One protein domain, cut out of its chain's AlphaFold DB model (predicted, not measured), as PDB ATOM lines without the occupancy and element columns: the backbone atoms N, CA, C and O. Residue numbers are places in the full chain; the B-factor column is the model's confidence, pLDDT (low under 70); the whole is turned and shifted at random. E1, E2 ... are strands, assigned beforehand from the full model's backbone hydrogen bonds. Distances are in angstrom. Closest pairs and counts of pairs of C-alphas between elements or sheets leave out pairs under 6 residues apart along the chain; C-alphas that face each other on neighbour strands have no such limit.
ATOM      1  N   CYS A  31     311.454 202.201 275.979       84.69
ATOM      2  CA  CYS A  31     311.044 202.802 277.245       84.69
ATOM      3  C   CYS A  31     310.248 204.062 276.934       84.69
ATOM      4  O   CYS A  31     310.740 204.908 276.194       84.69
ATOM      5  N   TYR A  32     309.051 204.196 277.493       86.69
ATOM      6  CA  TYR A  32     308.228 205.396 277.371       86.69
ATOM      7  C   TYR A  32     307.709 205.758 278.753       86.69
ATOM      8  O   TYR A  32     307.118 204.902 279.415       86.69
ATOM      9  N   GLY A  33     307.816 207.011 279.185       83.19
ATOM     10  CA  GLY A  33     307.080 207.387 280.386       83.19
ATOM     11  C   GLY A  33     306.672 208.839 280.502       83.19
ATOM     12  O   GLY A  33     307.240 209.756 279.920       83.19
ATOM     13  N   GLN A  34     305.579 209.022 281.233       83.00
ATOM     14  CA  GLN A  34     304.882 210.288 281.347       83.00
ATOM     15  C   GLN A  34     303.999 210.276 282.596       83.00
ATOM     16  O   GLN A  34     303.241 209.335 282.820       83.00
ATOM     17  N   ALA A  35     304.063 211.351 283.387       77.25
ATOM     18  CA  ALA A  35     303.173 211.589 284.530       77.25
ATOM     19  C   ALA A  35     303.074 210.413 285.534       77.25
ATOM     20  O   ALA A  35     301.986 210.074 285.993       77.25
ATOM     21  N   GLY A  36     304.209 209.787 285.870       79.38
ATOM     22  CA  GLY A  36     304.271 208.683 286.841       79.38
ATOM     23  C   GLY A  36     303.893 207.308 286.280       79.38
ATOM     24  O   GLY A  36     303.922 206.328 287.024       79.38
ATOM     25  N   LEU A  37     303.569 207.215 284.986       85.25
ATOM     26  CA  LEU A  37     303.435 205.953 284.263       85.25
ATOM     27  C   LEU A  37     304.682 205.695 283.423       85.25
ATOM     28  O   LEU A  37     305.063 206.539 282.610       85.25
ATOM     29  N   ASN A  38     305.256 204.507 283.581       87.19
ATOM     30  CA  ASN A  38     306.371 204.017 282.783       87.19
ATOM     31  C   ASN A  38     305.920 202.762 282.040       87.19
ATOM     32  O   ASN A  38     305.254 201.892 282.603       87.19
ATOM     33  N   VAL A  39     306.281 202.670 280.771       87.62
ATOM     34  CA  VAL A  39     305.931 201.569 279.886       87.62
ATOM     35  C   VAL A  39     307.217 201.030 279.287       87.62
ATOM     36  O   VAL A  39     307.955 201.761 278.625       87.62
ATOM     37  N   LEU A  40     307.479 199.754 279.540       88.56
ATOM     38  CA  LEU A  40     308.639 199.035 279.029       88.56
ATOM     39  C   LEU A  40     308.147 198.001 278.018       88.56
ATOM     40  O   LEU A  40     307.203 197.262 278.297       88.56
ATOM     41  N   VAL A  41     308.766 197.964 276.844       86.69
ATOM     42  CA  VAL A  41     308.418 197.041 275.758       86.69
ATOM     43  C   VAL A  41     309.603 196.119 275.512       86.69
ATOM     44  O   VAL A  41     310.642 196.602 275.080       86.69
ATOM     45  N   ASN A  42     309.436 194.814 275.727       82.69
ATOM     46  CA  ASN A  42     310.392 193.756 275.370       82.69
ATOM     47  C   ASN A  42     309.691 192.747 274.446       82.69
ATOM     48  O   ASN A  42     309.134 193.129 273.417       82.69
ATOM     49  N   ASP A  43     309.692 191.469 274.832       79.19
ATOM     50  CA  ASP A  43     308.771 190.444 274.337       79.19
ATOM     51  C   ASP A  43     307.362 190.624 274.929       79.19
ATOM     52  O   ASP A  43     306.361 190.251 274.318       79.19
ATOM     53  N   GLU A  44     307.279 191.278 276.089       85.94
ATOM     54  CA  GLU A  44     306.036 191.707 276.717       85.94
ATOM     55  C   GLU A  44     305.999 193.224 276.891       85.94
ATOM     56  O   GLU A  44     307.025 193.908 276.930       85.94
ATOM     57  N   LEU A  45     304.788 193.748 277.028       88.75
ATOM     58  CA  LEU A  45     304.530 195.081 277.535       88.75
ATOM     59  C   LEU A  45     304.440 195.029 279.059       88.75
ATOM     60  O   LEU A  45     303.563 194.349 279.590       88.75
ATOM     61  N   HIS A  46     305.247 195.821 279.754       89.88
ATOM     62  CA  HIS A  46     305.112 196.050 281.189       89.88
ATOM     63  C   HIS A  46     304.674 197.488 281.451       89.88
ATOM     64  O   HIS A  46     305.270 198.431 280.928       89.88
ATOM     65  N   VAL A  47     303.655 197.663 282.292       89.56
ATOM     66  CA  VAL A  47     303.202 198.982 282.747       89.56
ATOM     67  C   VAL A  47     303.500 199.120 284.227       89.56
ATOM     68  O   VAL A  47     303.082 198.287 285.036       89.56
ATOM     69  N   LEU A  48     304.200 200.193 284.571       87.88
ATOM     70  CA  LEU A  48     304.540 200.559 285.929       87.88
ATOM     71  C   LEU A  48     303.881 201.895 286.273       87.88
ATOM     72  O   LEU A  48     303.878 202.826 285.467       87.88
ATOM     73  N   LYS A  49     303.340 201.996 287.483       86.06
ATOM     74  CA  LYS A  49     302.791 203.226 288.054       86.06
ATOM     75  C   LYS A  49     303.562 203.534 289.327       86.06
ATOM     76  O   LYS A  49     303.566 202.720 290.243       86.06
ATOM     77  N   ASN A  50     304.221 204.690 289.368       83.44
ATOM     78  CA  ASN A  50     305.093 205.099 290.475       83.44
ATOM     79  C   ASN A  50     306.131 204.018 290.837       83.44
ATOM     80  O   ASN A  50     306.257 203.642 291.996       83.44
ATOM     81  N   GLY A  51     306.799 203.451 289.827       78.81
ATOM     82  CA  GLY A  51     307.807 202.398 290.015       78.81
ATOM     83  C   GLY A  51     307.248 200.985 290.226       78.81
ATOM     84  O   GLY A  51     307.973 200.014 290.045       78.81
ATOM     85  N   GLN A  52     305.953 200.821 290.510       83.56
ATOM     86  CA  GLN A  52     305.352 199.505 290.747       83.56
ATOM     87  C   GLN A  52     304.699 198.936 289.488       83.56
ATOM     88  O   GLN A  52     303.871 199.596 288.860       83.56
ATOM     89  N   LYS A  53     305.028 197.690 289.126       88.50
ATOM     90  CA  LYS A  53     304.394 196.989 288.000       88.50
ATOM     91  C   LYS A  53     302.922 196.695 288.304       88.50
ATOM     92  O   LYS A  53     302.623 195.967 289.244       88.50
ATOM     93  N   ILE A  54     302.023 197.204 287.463       88.81
ATOM     94  CA  ILE A  54     300.565 197.035 287.595       88.81
ATOM     95  C   ILE A  54     299.947 196.181 286.481       88.81
ATOM     96  O   ILE A  54     298.806 195.745 286.604       88.81
ATOM     97  N   TYR A  55     300.672 195.953 285.383       89.19
ATOM     98  CA  TYR A  55     300.169 195.190 284.242       89.19
ATOM     99  C   TYR A  55     301.316 194.582 283.426       89.19
ATOM    100  O   TYR A  55     302.375 195.198 283.281       89.19
ATOM    101  N   SER A  56     301.082 193.384 282.889       89.50
ATOM    102  CA  SER A  56     301.939 192.722 281.904       89.50
ATOM    103  C   SER A  56     301.065 192.116 280.816       89.50
ATOM    104  O   SER A  56     300.022 191.539 281.130       89.50
ATOM    105  N   HIS A  57     301.471 192.231 279.558       84.50
ATOM    106  CA  HIS A  57     300.764 191.600 278.449       84.50
ATOM    107  C   HIS A  57     301.731 191.197 277.348       84.50
ATOM    108  O   HIS A  57     302.592 191.986 276.957       84.50
ATOM    109  N   SER A  58     301.563 189.988 276.823       86.31
ATOM    110  CA  SER A  58     302.314 189.545 275.654       86.31
ATOM    111  C   SER A  58     301.981 190.436 274.462       86.31
ATOM    112  O   SER A  58     300.819 190.744 274.198       86.31
ATOM    113  N   LEU A  59     303.006 190.884 273.746       82.06
ATOM    114  CA  LEU A  59     302.799 191.695 272.556       82.06
ATOM    115  C   LEU A  59     302.253 190.825 271.420       82.06
ATOM    116  O   LEU A  59     302.540 189.631 271.327       82.06
ATOM    117  N   LEU A  60     301.489 191.443 270.520       78.00
ATOM    118  CA  LEU A  60     301.159 190.815 269.242       78.00
ATOM    119  C   LEU A  60     302.450 190.540 268.445       78.00
ATOM    120  O   LEU A  60     303.436 191.255 268.641       78.00
ATOM    121  N   PRO A  61     302.460 189.563 267.513       75.88
ATOM    122  CA  PRO A  61     303.640 189.180 266.724       75.88
ATOM    123  C   PRO A  61     303.957 190.200 265.611       75.88
ATOM    124  O   PRO A  61     304.177 189.861 264.448       75.88
ATOM    125  N   HIS A  62     303.913 191.482 265.951       77.88
ATOM    126  CA  HIS A  62     304.081 192.633 265.081       77.88
ATOM    127  C   HIS A  62     304.978 193.647 265.789       77.88
ATOM    128  O   HIS A  62     305.046 193.671 267.019       77.88
ATOM    129  N   MET A  63     305.627 194.535 265.033       76.06
ATOM    130  CA  MET A  63     306.427 195.597 265.641       76.06
ATOM    131  C   MET A  63     305.511 196.526 266.441       76.06
ATOM    132  O   MET A  63     304.693 197.237 265.856       76.06
ATOM    133  N   ALA A  64     305.650 196.512 267.764       82.81
ATOM    134  CA  ALA A  64     304.878 197.330 268.684       82.81
ATOM    135  C   ALA A  64     305.635 198.614 269.022       82.81
ATOM    136  O   ALA A  64     306.810 198.571 269.380       82.81
ATOM    137  N   VAL A  65     304.952 199.752 268.939       87.12
ATOM    138  CA  VAL A  65     305.502 201.052 269.330       87.12
ATOM    139  C   VAL A  65     304.515 201.744 270.256       87.12
ATOM    140  O   VAL A  65     303.350 201.945 269.898       87.12
ATOM    141  N   VAL A  66     304.975 202.144 271.437       87.75
ATOM    142  CA  VAL A  66     304.239 203.064 272.302       87.75
ATOM    143  C   VAL A  66     304.308 204.441 271.659       87.75
ATOM    144  O   VAL A  66     305.377 205.007 271.464       87.75
ATOM    145  N   THR A  67     303.141 204.958 271.294       85.94
ATOM    146  CA  THR A  67     302.982 206.218 270.552       85.94
ATOM    147  C   THR A  67     302.589 207.393 271.439       85.94
ATOM    148  O   THR A  67     302.543 208.534 270.975       85.94
ATOM    149  N   GLY A  68     302.274 207.120 272.705       86.56
ATOM    150  CA  GLY A  68     302.000 208.143 273.696       86.56
ATOM    151  C   GLY A  68     301.251 207.635 274.918       86.56
ATOM    152  O   GLY A  68     300.604 206.587 274.889       86.56
ATOM    153  N   ILE A  69     301.275 208.453 275.967       87.31
ATOM    154  CA  ILE A  69     300.407 208.331 277.135       87.31
ATOM    155  C   ILE A  69     299.564 209.607 277.204       87.31
ATOM    156  O   ILE A  69     300.081 210.724 277.142       87.31
ATOM    157  N   ARG A  70     298.239 209.472 277.292       88.31
ATOM    158  CA  ARG A  70     297.339 210.616 277.502       88.31
ATOM    159  C   ARG A  70     296.427 210.307 278.668       88.31
ATOM    160  O   ARG A  70     295.606 209.399 278.570       88.31
ATOM    161  N   LYS A  71     296.552 211.101 279.732       86.31
ATOM    162  CA  LYS A  71     295.877 210.861 281.011       86.31
ATOM    163  C   LYS A  71     296.212 209.451 281.519       86.31
ATOM    164  O   LYS A  71     297.366 209.165 281.800       86.31
ATOM    165  N   ASP A  72     295.211 208.592 281.573       88.12
ATOM    166  CA  ASP A  72     295.230 207.207 282.013       88.12
ATOM    167  C   ASP A  72     295.354 206.203 280.861       88.12
ATOM    168  O   ASP A  72     295.248 205.005 281.080       88.12
ATOM    169  N   THR A  73     295.534 206.647 279.618       91.62
ATOM    170  CA  THR A  73     295.528 205.751 278.457       91.62
ATOM    171  C   THR A  73     296.898 205.678 277.786       91.62
ATOM    172  O   THR A  73     297.441 206.698 277.356       91.62
ATOM    173  N   ILE A  74     297.417 204.460 277.638       91.69
ATOM    174  CA  ILE A  74     298.622 204.108 276.882       91.69
ATOM    175  C   ILE A  74     298.202 203.737 275.457       91.69
ATOM    176  O   ILE A  74     297.341 202.877 275.260       91.69
ATOM    177  N   PHE A  75     298.813 204.379 274.462       91.62
ATOM    178  CA  PHE A  75     298.510 204.173 273.046       91.62
ATOM    179  C   PHE A  75     299.624 203.392 272.359       91.62
ATOM    180  O   PHE A  75     300.739 203.898 272.220       91.62
ATOM    181  N   LEU A  76     299.307 202.205 271.850       90.94
ATOM    182  CA  LEU A  76     300.214 201.391 271.048       90.94
ATOM    183  C   LEU A  76     299.814 201.409 269.581       90.94
ATOM    184  O   LEU A  76     298.640 201.447 269.218       90.94
ATOM    185  N   THR A  77     300.817 201.349 268.723       89.69
ATOM    186  CA  THR A  77     300.642 201.052 267.308       89.69
ATOM    187  C   THR A  77     301.468 199.828 266.972       89.69
ATOM    188  O   THR A  77     302.675 199.821 267.194       89.69
ATOM    189  N   TYR A  78     300.805 198.818 266.431       88.31
ATOM    190  CA  TYR A  78     301.439 197.665 265.821       88.31
ATOM    191  C   TYR A  78     301.539 197.899 264.317       88.31
ATOM    192  O   TYR A  78     300.570 198.333 263.693       88.31
ATOM    193  N   PHE A  79     302.692 197.597 263.732       85.81
ATOM    194  CA  PHE A  79     302.871 197.583 262.282       85.81
ATOM    195  C   PHE A  79     303.017 196.138 261.819       85.81
ATOM    196  O   PHE A  79     303.951 195.449 262.238       85.81
ATOM    197  N   ARG A  80     302.086 195.675 260.981       84.56
ATOM    198  CA  ARG A  80     302.112 194.319 260.420       84.56
ATOM    199  C   ARG A  80     302.664 194.309 259.000       84.56
ATOM    200  O   ARG A  80     302.365 195.203 258.214       84.56
ATOM    201  N   GLU A  81     303.422 193.270 258.672       77.38
ATOM    202  CA  GLU A  81     304.074 193.129 257.361       77.38
ATOM    203  C   GLU A  81     303.085 192.859 256.222       77.38
ATOM    204  O   GLU A  81     303.299 193.293 255.095       77.38
ATOM    205  N   LYS A  82     301.992 192.140 256.506       76.44
ATOM    206  CA  LYS A  82     300.969 191.811 255.508       76.44
ATOM    207  C   LYS A  82     299.884 192.876 255.451       76.44
ATOM    208  O   LYS A  82     299.424 193.368 256.485       76.44
ATOM    209  N   ASP A  83     299.423 193.162 254.240       70.38
ATOM    210  CA  ASP A  83     298.277 194.034 254.026       70.38
ATOM    211  C   ASP A  83     297.009 193.469 254.672       70.38
ATOM    212  O   ASP A  83     296.779 192.261 254.731       70.38
ATOM    213  N   GLY A  84     296.170 194.376 255.159       75.31
ATOM    214  CA  GLY A  84     294.828 194.073 255.638       75.31
ATOM    215  C   GLY A  84     294.145 195.324 256.187       75.31
ATOM    216  O   GLY A  84     294.782 196.373 256.323       75.31
ATOM    217  N   ALA A  85     292.889 195.190 256.608       79.19
ATOM    218  CA  ALA A  85     292.140 196.281 257.229       79.19
ATOM    219  C   ALA A  85     292.708 196.671 258.611       79.19
ATOM    220  O   ALA A  85     293.036 195.773 259.389       79.19
ATOM    221  N   PRO A  86     292.832 197.969 258.937       82.62
ATOM    222  CA  PRO A  86     293.214 198.402 260.274       82.62
ATOM    223  C   PRO A  86     292.324 197.781 261.349       82.62
ATOM    224  O   PRO A  86     291.107 197.707 261.192       82.62
ATOM    225  N   GLU A  87     292.941 197.364 262.448       88.88
ATOM    226  CA  GLU A  87     292.245 196.782 263.595       88.88
ATOM    227  C   GLU A  87     292.530 197.619 264.832       88.88
ATOM    228  O   GLU A  87     293.631 198.144 264.992       88.88
ATOM    229  N   GLU A  88     291.552 197.733 265.724       91.44
ATOM    230  CA  GLU A  88     291.690 198.468 266.975       91.44
ATOM    231  C   GLU A  88     291.259 197.600 268.149       91.44
ATOM    232  O   GLU A  88     290.380 196.746 268.032       91.44
ATOM    233  N   GLY A  89     291.865 197.841 269.305       90.06
ATOM    234  CA  GLY A  89     291.474 197.172 270.530       90.06
ATOM    235  C   GLY A  89     291.774 197.994 271.769       90.06
ATOM    236  O   GLY A  89     292.471 199.016 271.742       90.06
ATOM    237  N   ARG A  90     291.182 197.554 272.877       93.00
ATOM    238  CA  ARG A  90     291.313 198.187 274.184       93.00
ATOM    239  C   ARG A  90     291.309 197.124 275.271       93.00
ATOM    240  O   ARG A  90     290.494 196.210 275.232       93.00
ATOM    241  N   ALA A  91     292.161 197.302 276.271       90.44
ATOM    242  CA  ALA A  91     292.178 196.493 277.482       90.44
ATOM    243  C   ALA A  91     292.382 197.390 278.702       90.44
ATOM    244  O   ALA A  91     292.973 198.465 278.597       90.44
ATOM    245  N   GLN A  92     291.880 196.968 279.854       90.94
ATOM    246  CA  GLN A  92     292.166 197.643 281.114       90.94
ATOM    247  C   GLN A  92     293.497 197.117 281.673       90.94
ATOM    248  O   GLN A  92     293.734 195.910 281.680       90.94
ATOM    249  N   ALA A  93     294.371 198.025 282.105       87.00
ATOM    250  CA  ALA A  93     295.694 197.740 282.647       87.00
ATOM    251  C   ALA A  93     295.744 198.153 284.129       87.00
ATOM    252  O   ALA A  93     296.151 199.259 284.467       87.00
ATOM    253  N   GLY A  94     295.284 197.279 285.025       83.06
ATOM    254  CA  GLY A  94     295.088 197.626 286.438       83.06
ATOM    255  C   GLY A  94     293.897 198.570 286.659       83.06
ATOM    256  O   GLY A  94     293.051 198.742 285.786       83.06
ATOM    257  N   ASP A  95     293.811 199.204 287.825       83.44
ATOM    258  CA  ASP A  95     292.542 199.812 288.270       83.44
ATOM    259  C   ASP A  95     292.140 201.085 287.515       83.44
ATOM    260  O   ASP A  95     290.963 201.420 287.407       83.44
ATOM    261  N   SER A  96     293.121 201.823 286.996       85.69
ATOM    262  CA  SER A  96     292.925 203.188 286.488       85.69
ATOM    263  C   SER A  96     293.766 203.501 285.261       85.69
ATOM    264  O   SER A  96     294.015 204.669 284.997       85.69
ATOM    265  N   VAL A  97     294.251 202.488 284.541       91.50
ATOM    266  CA  VAL A  97     295.009 202.679 283.300       91.50
ATOM    267  C   VAL A  97     294.371 201.845 282.198       91.50
ATOM    268  O   VAL A  97     293.868 200.746 282.423       91.50
ATOM    269  N   TRP A  98     294.362 202.382 280.986       93.25
ATOM    270  CA  TRP A  98     293.825 201.744 279.799       93.25
ATOM    271  C   TRP A  98     294.914 201.548 278.762       93.25
ATOM    272  O   TRP A  98     295.689 202.451 278.466       93.25
ATOM    273  N   LEU A  99     294.909 200.380 278.146       92.62
ATOM    274  CA  LEU A  99     295.633 200.095 276.928       92.62
ATOM    275  C   LEU A  99     294.706 200.333 275.744       92.62
ATOM    276  O   LEU A  99     293.597 199.800 275.718       92.62
ATOM    277  N   LYS A 100     295.148 201.100 274.753       93.44
ATOM    278  CA  LYS A 100     294.509 201.169 273.437       93.44
ATOM    279  C   LYS A 100     295.542 200.866 272.378       93.44
ATOM    280  O   LYS A 100     296.639 201.421 272.418       93.44
ATOM    281  N   TRP A 101     295.189 200.029 271.418       92.19
ATOM    282  CA  TRP A 101     296.073 199.723 270.311       92.19
ATOM    283  C   TRP A 101     295.366 199.807 268.977       92.19
ATOM    284  O   TRP A 101     294.154 199.628 268.877       92.19
ATOM    285  N   LYS A 102     296.176 200.052 267.954       91.38
ATOM    286  CA  LYS A 102     295.805 199.896 266.557       91.38
ATOM    287  C   LYS A 102     296.835 199.038 265.839       91.38
ATOM    288  O   LYS A 102     298.022 199.117 266.154       91.38
ATOM    289  N   ILE A 103     296.389 198.256 264.871       90.50
ATOM    290  CA  ILE A 103     297.230 197.489 263.960       90.50
ATOM    291  C   ILE A 103     297.124 198.158 262.599       90.50
ATOM    292  O   ILE A 103     296.033 198.283 262.045       90.50
ATOM    293  N   LEU A 104     298.257 198.617 262.079       87.19
ATOM    294  CA  LEU A 104     298.356 199.276 260.786       87.19
ATOM    295  C   LEU A 104     299.184 198.426 259.816       87.19
ATOM    296  O   LEU A 104     300.141 197.768 260.241       87.19
ATOM    297  N   PRO A 105     298.866 198.457 258.511       85.06
ATOM    298  CA  PRO A 105     299.768 197.960 257.479       85.06
ATOM    299  C   PRO A 105     301.143 198.634 257.569       85.06
ATOM    300  O   PRO A 105     301.233 199.833 257.834       85.06
ATOM    301  N   GLN A 106     302.224 197.901 257.304       81.88
ATOM    302  CA  GLN A 106     303.584 198.450 257.341       81.88
ATOM    303  C   GLN A 106     303.782 199.621 256.367       81.88
ATOM    304  O   GLN A 106     304.570 200.515 256.656       81.88
ATOM    305  N   GLN A 107     303.037 199.671 255.261       80.50
ATOM    306  CA  GLN A 107     303.055 200.797 254.317       80.50
ATOM    307  C   GLN A 107     302.613 202.143 254.925       80.50
ATOM    308  O   GLN A 107     303.022 203.194 254.438       80.50
ATOM    309  N   GLU A 108     301.844 202.135 256.020       79.56
ATOM    310  CA  GLU A 108     301.490 203.348 256.781       79.56
ATOM    311  C   GLU A 108     302.689 203.917 257.561       79.56
ATOM    312  O   GLU A 108     302.660 205.051 258.051       79.56
TER     313      GLU A 108
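What this domain is: This is residues 31 to 108 of the 192 residues of an uncharacterized protein of Chitinophaga lutea (UniProt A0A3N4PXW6). Two twisted four-stranded sheets are only partly face to face, slipped along each other in a loose sandwich: E5, E6, E8 and E7 make the longer sheet, and E1 to E4 the shorter, with edge strand E5 nearest to E1 and E2. The printed part has 78 residues, eight named strands, E1 to E8 in chain order, and no named helix: all strand. The sheet E5, E6, E8, E7 is mixed; E1, E2, E3, E4 is antiparallel. The whole is compact, with a radius of gyration of the C-alphas of 12.4 A, and elongated, spanning 38 by 21 by 17 A.

How they stand to each other: In the strongly twisted sheet, E6, residues 73 to 80, is parallel to E8, residues 98 to 105; N 76 and O 100 are 2.8 A apart. E5, residues 63 to 70, forms a hairpin with E6; N 67 and O 75 are 2.8 A apart. E7, residues 87 to 92, forms a hairpin with E8; N 89 and O 101 are 2.9 A apart. The second sheet is a meander, each strand the antiparallel neighbour of the one before: E1, residues 31 to 34; E2, 37 to 41; E3, 44 to 49; E4, 52 to 58. Across its pairs, N 39 and O 32 are 2.7 A apart, N 46 and O 40 2.8 A, and N 45 and O 57 2.8 A. The sheets form a sandwich, two sheets face to face, their strands at 19 degrees. The closest C-alphas of E1 and E5, Gln 34 and Ile 69, are 6.4 A apart. E3 and E5 are apart.

Where its parts are: E1 begins at C-alpha 31 (311.044, 202.802, 277.245). E5, E6 and E8 measure 21.2 A, 22.3 A and 23.4 A from first to last C-alpha. E8 ends at C-alpha 105 (299.768, 197.960, 257.479).

The domain as a whole: The C-alphas farthest apart, Asn 50 and Asp 83, are 38.7 A apart. The printed part has no cut and no long link, and no printed residue is under 70 in pLDDT.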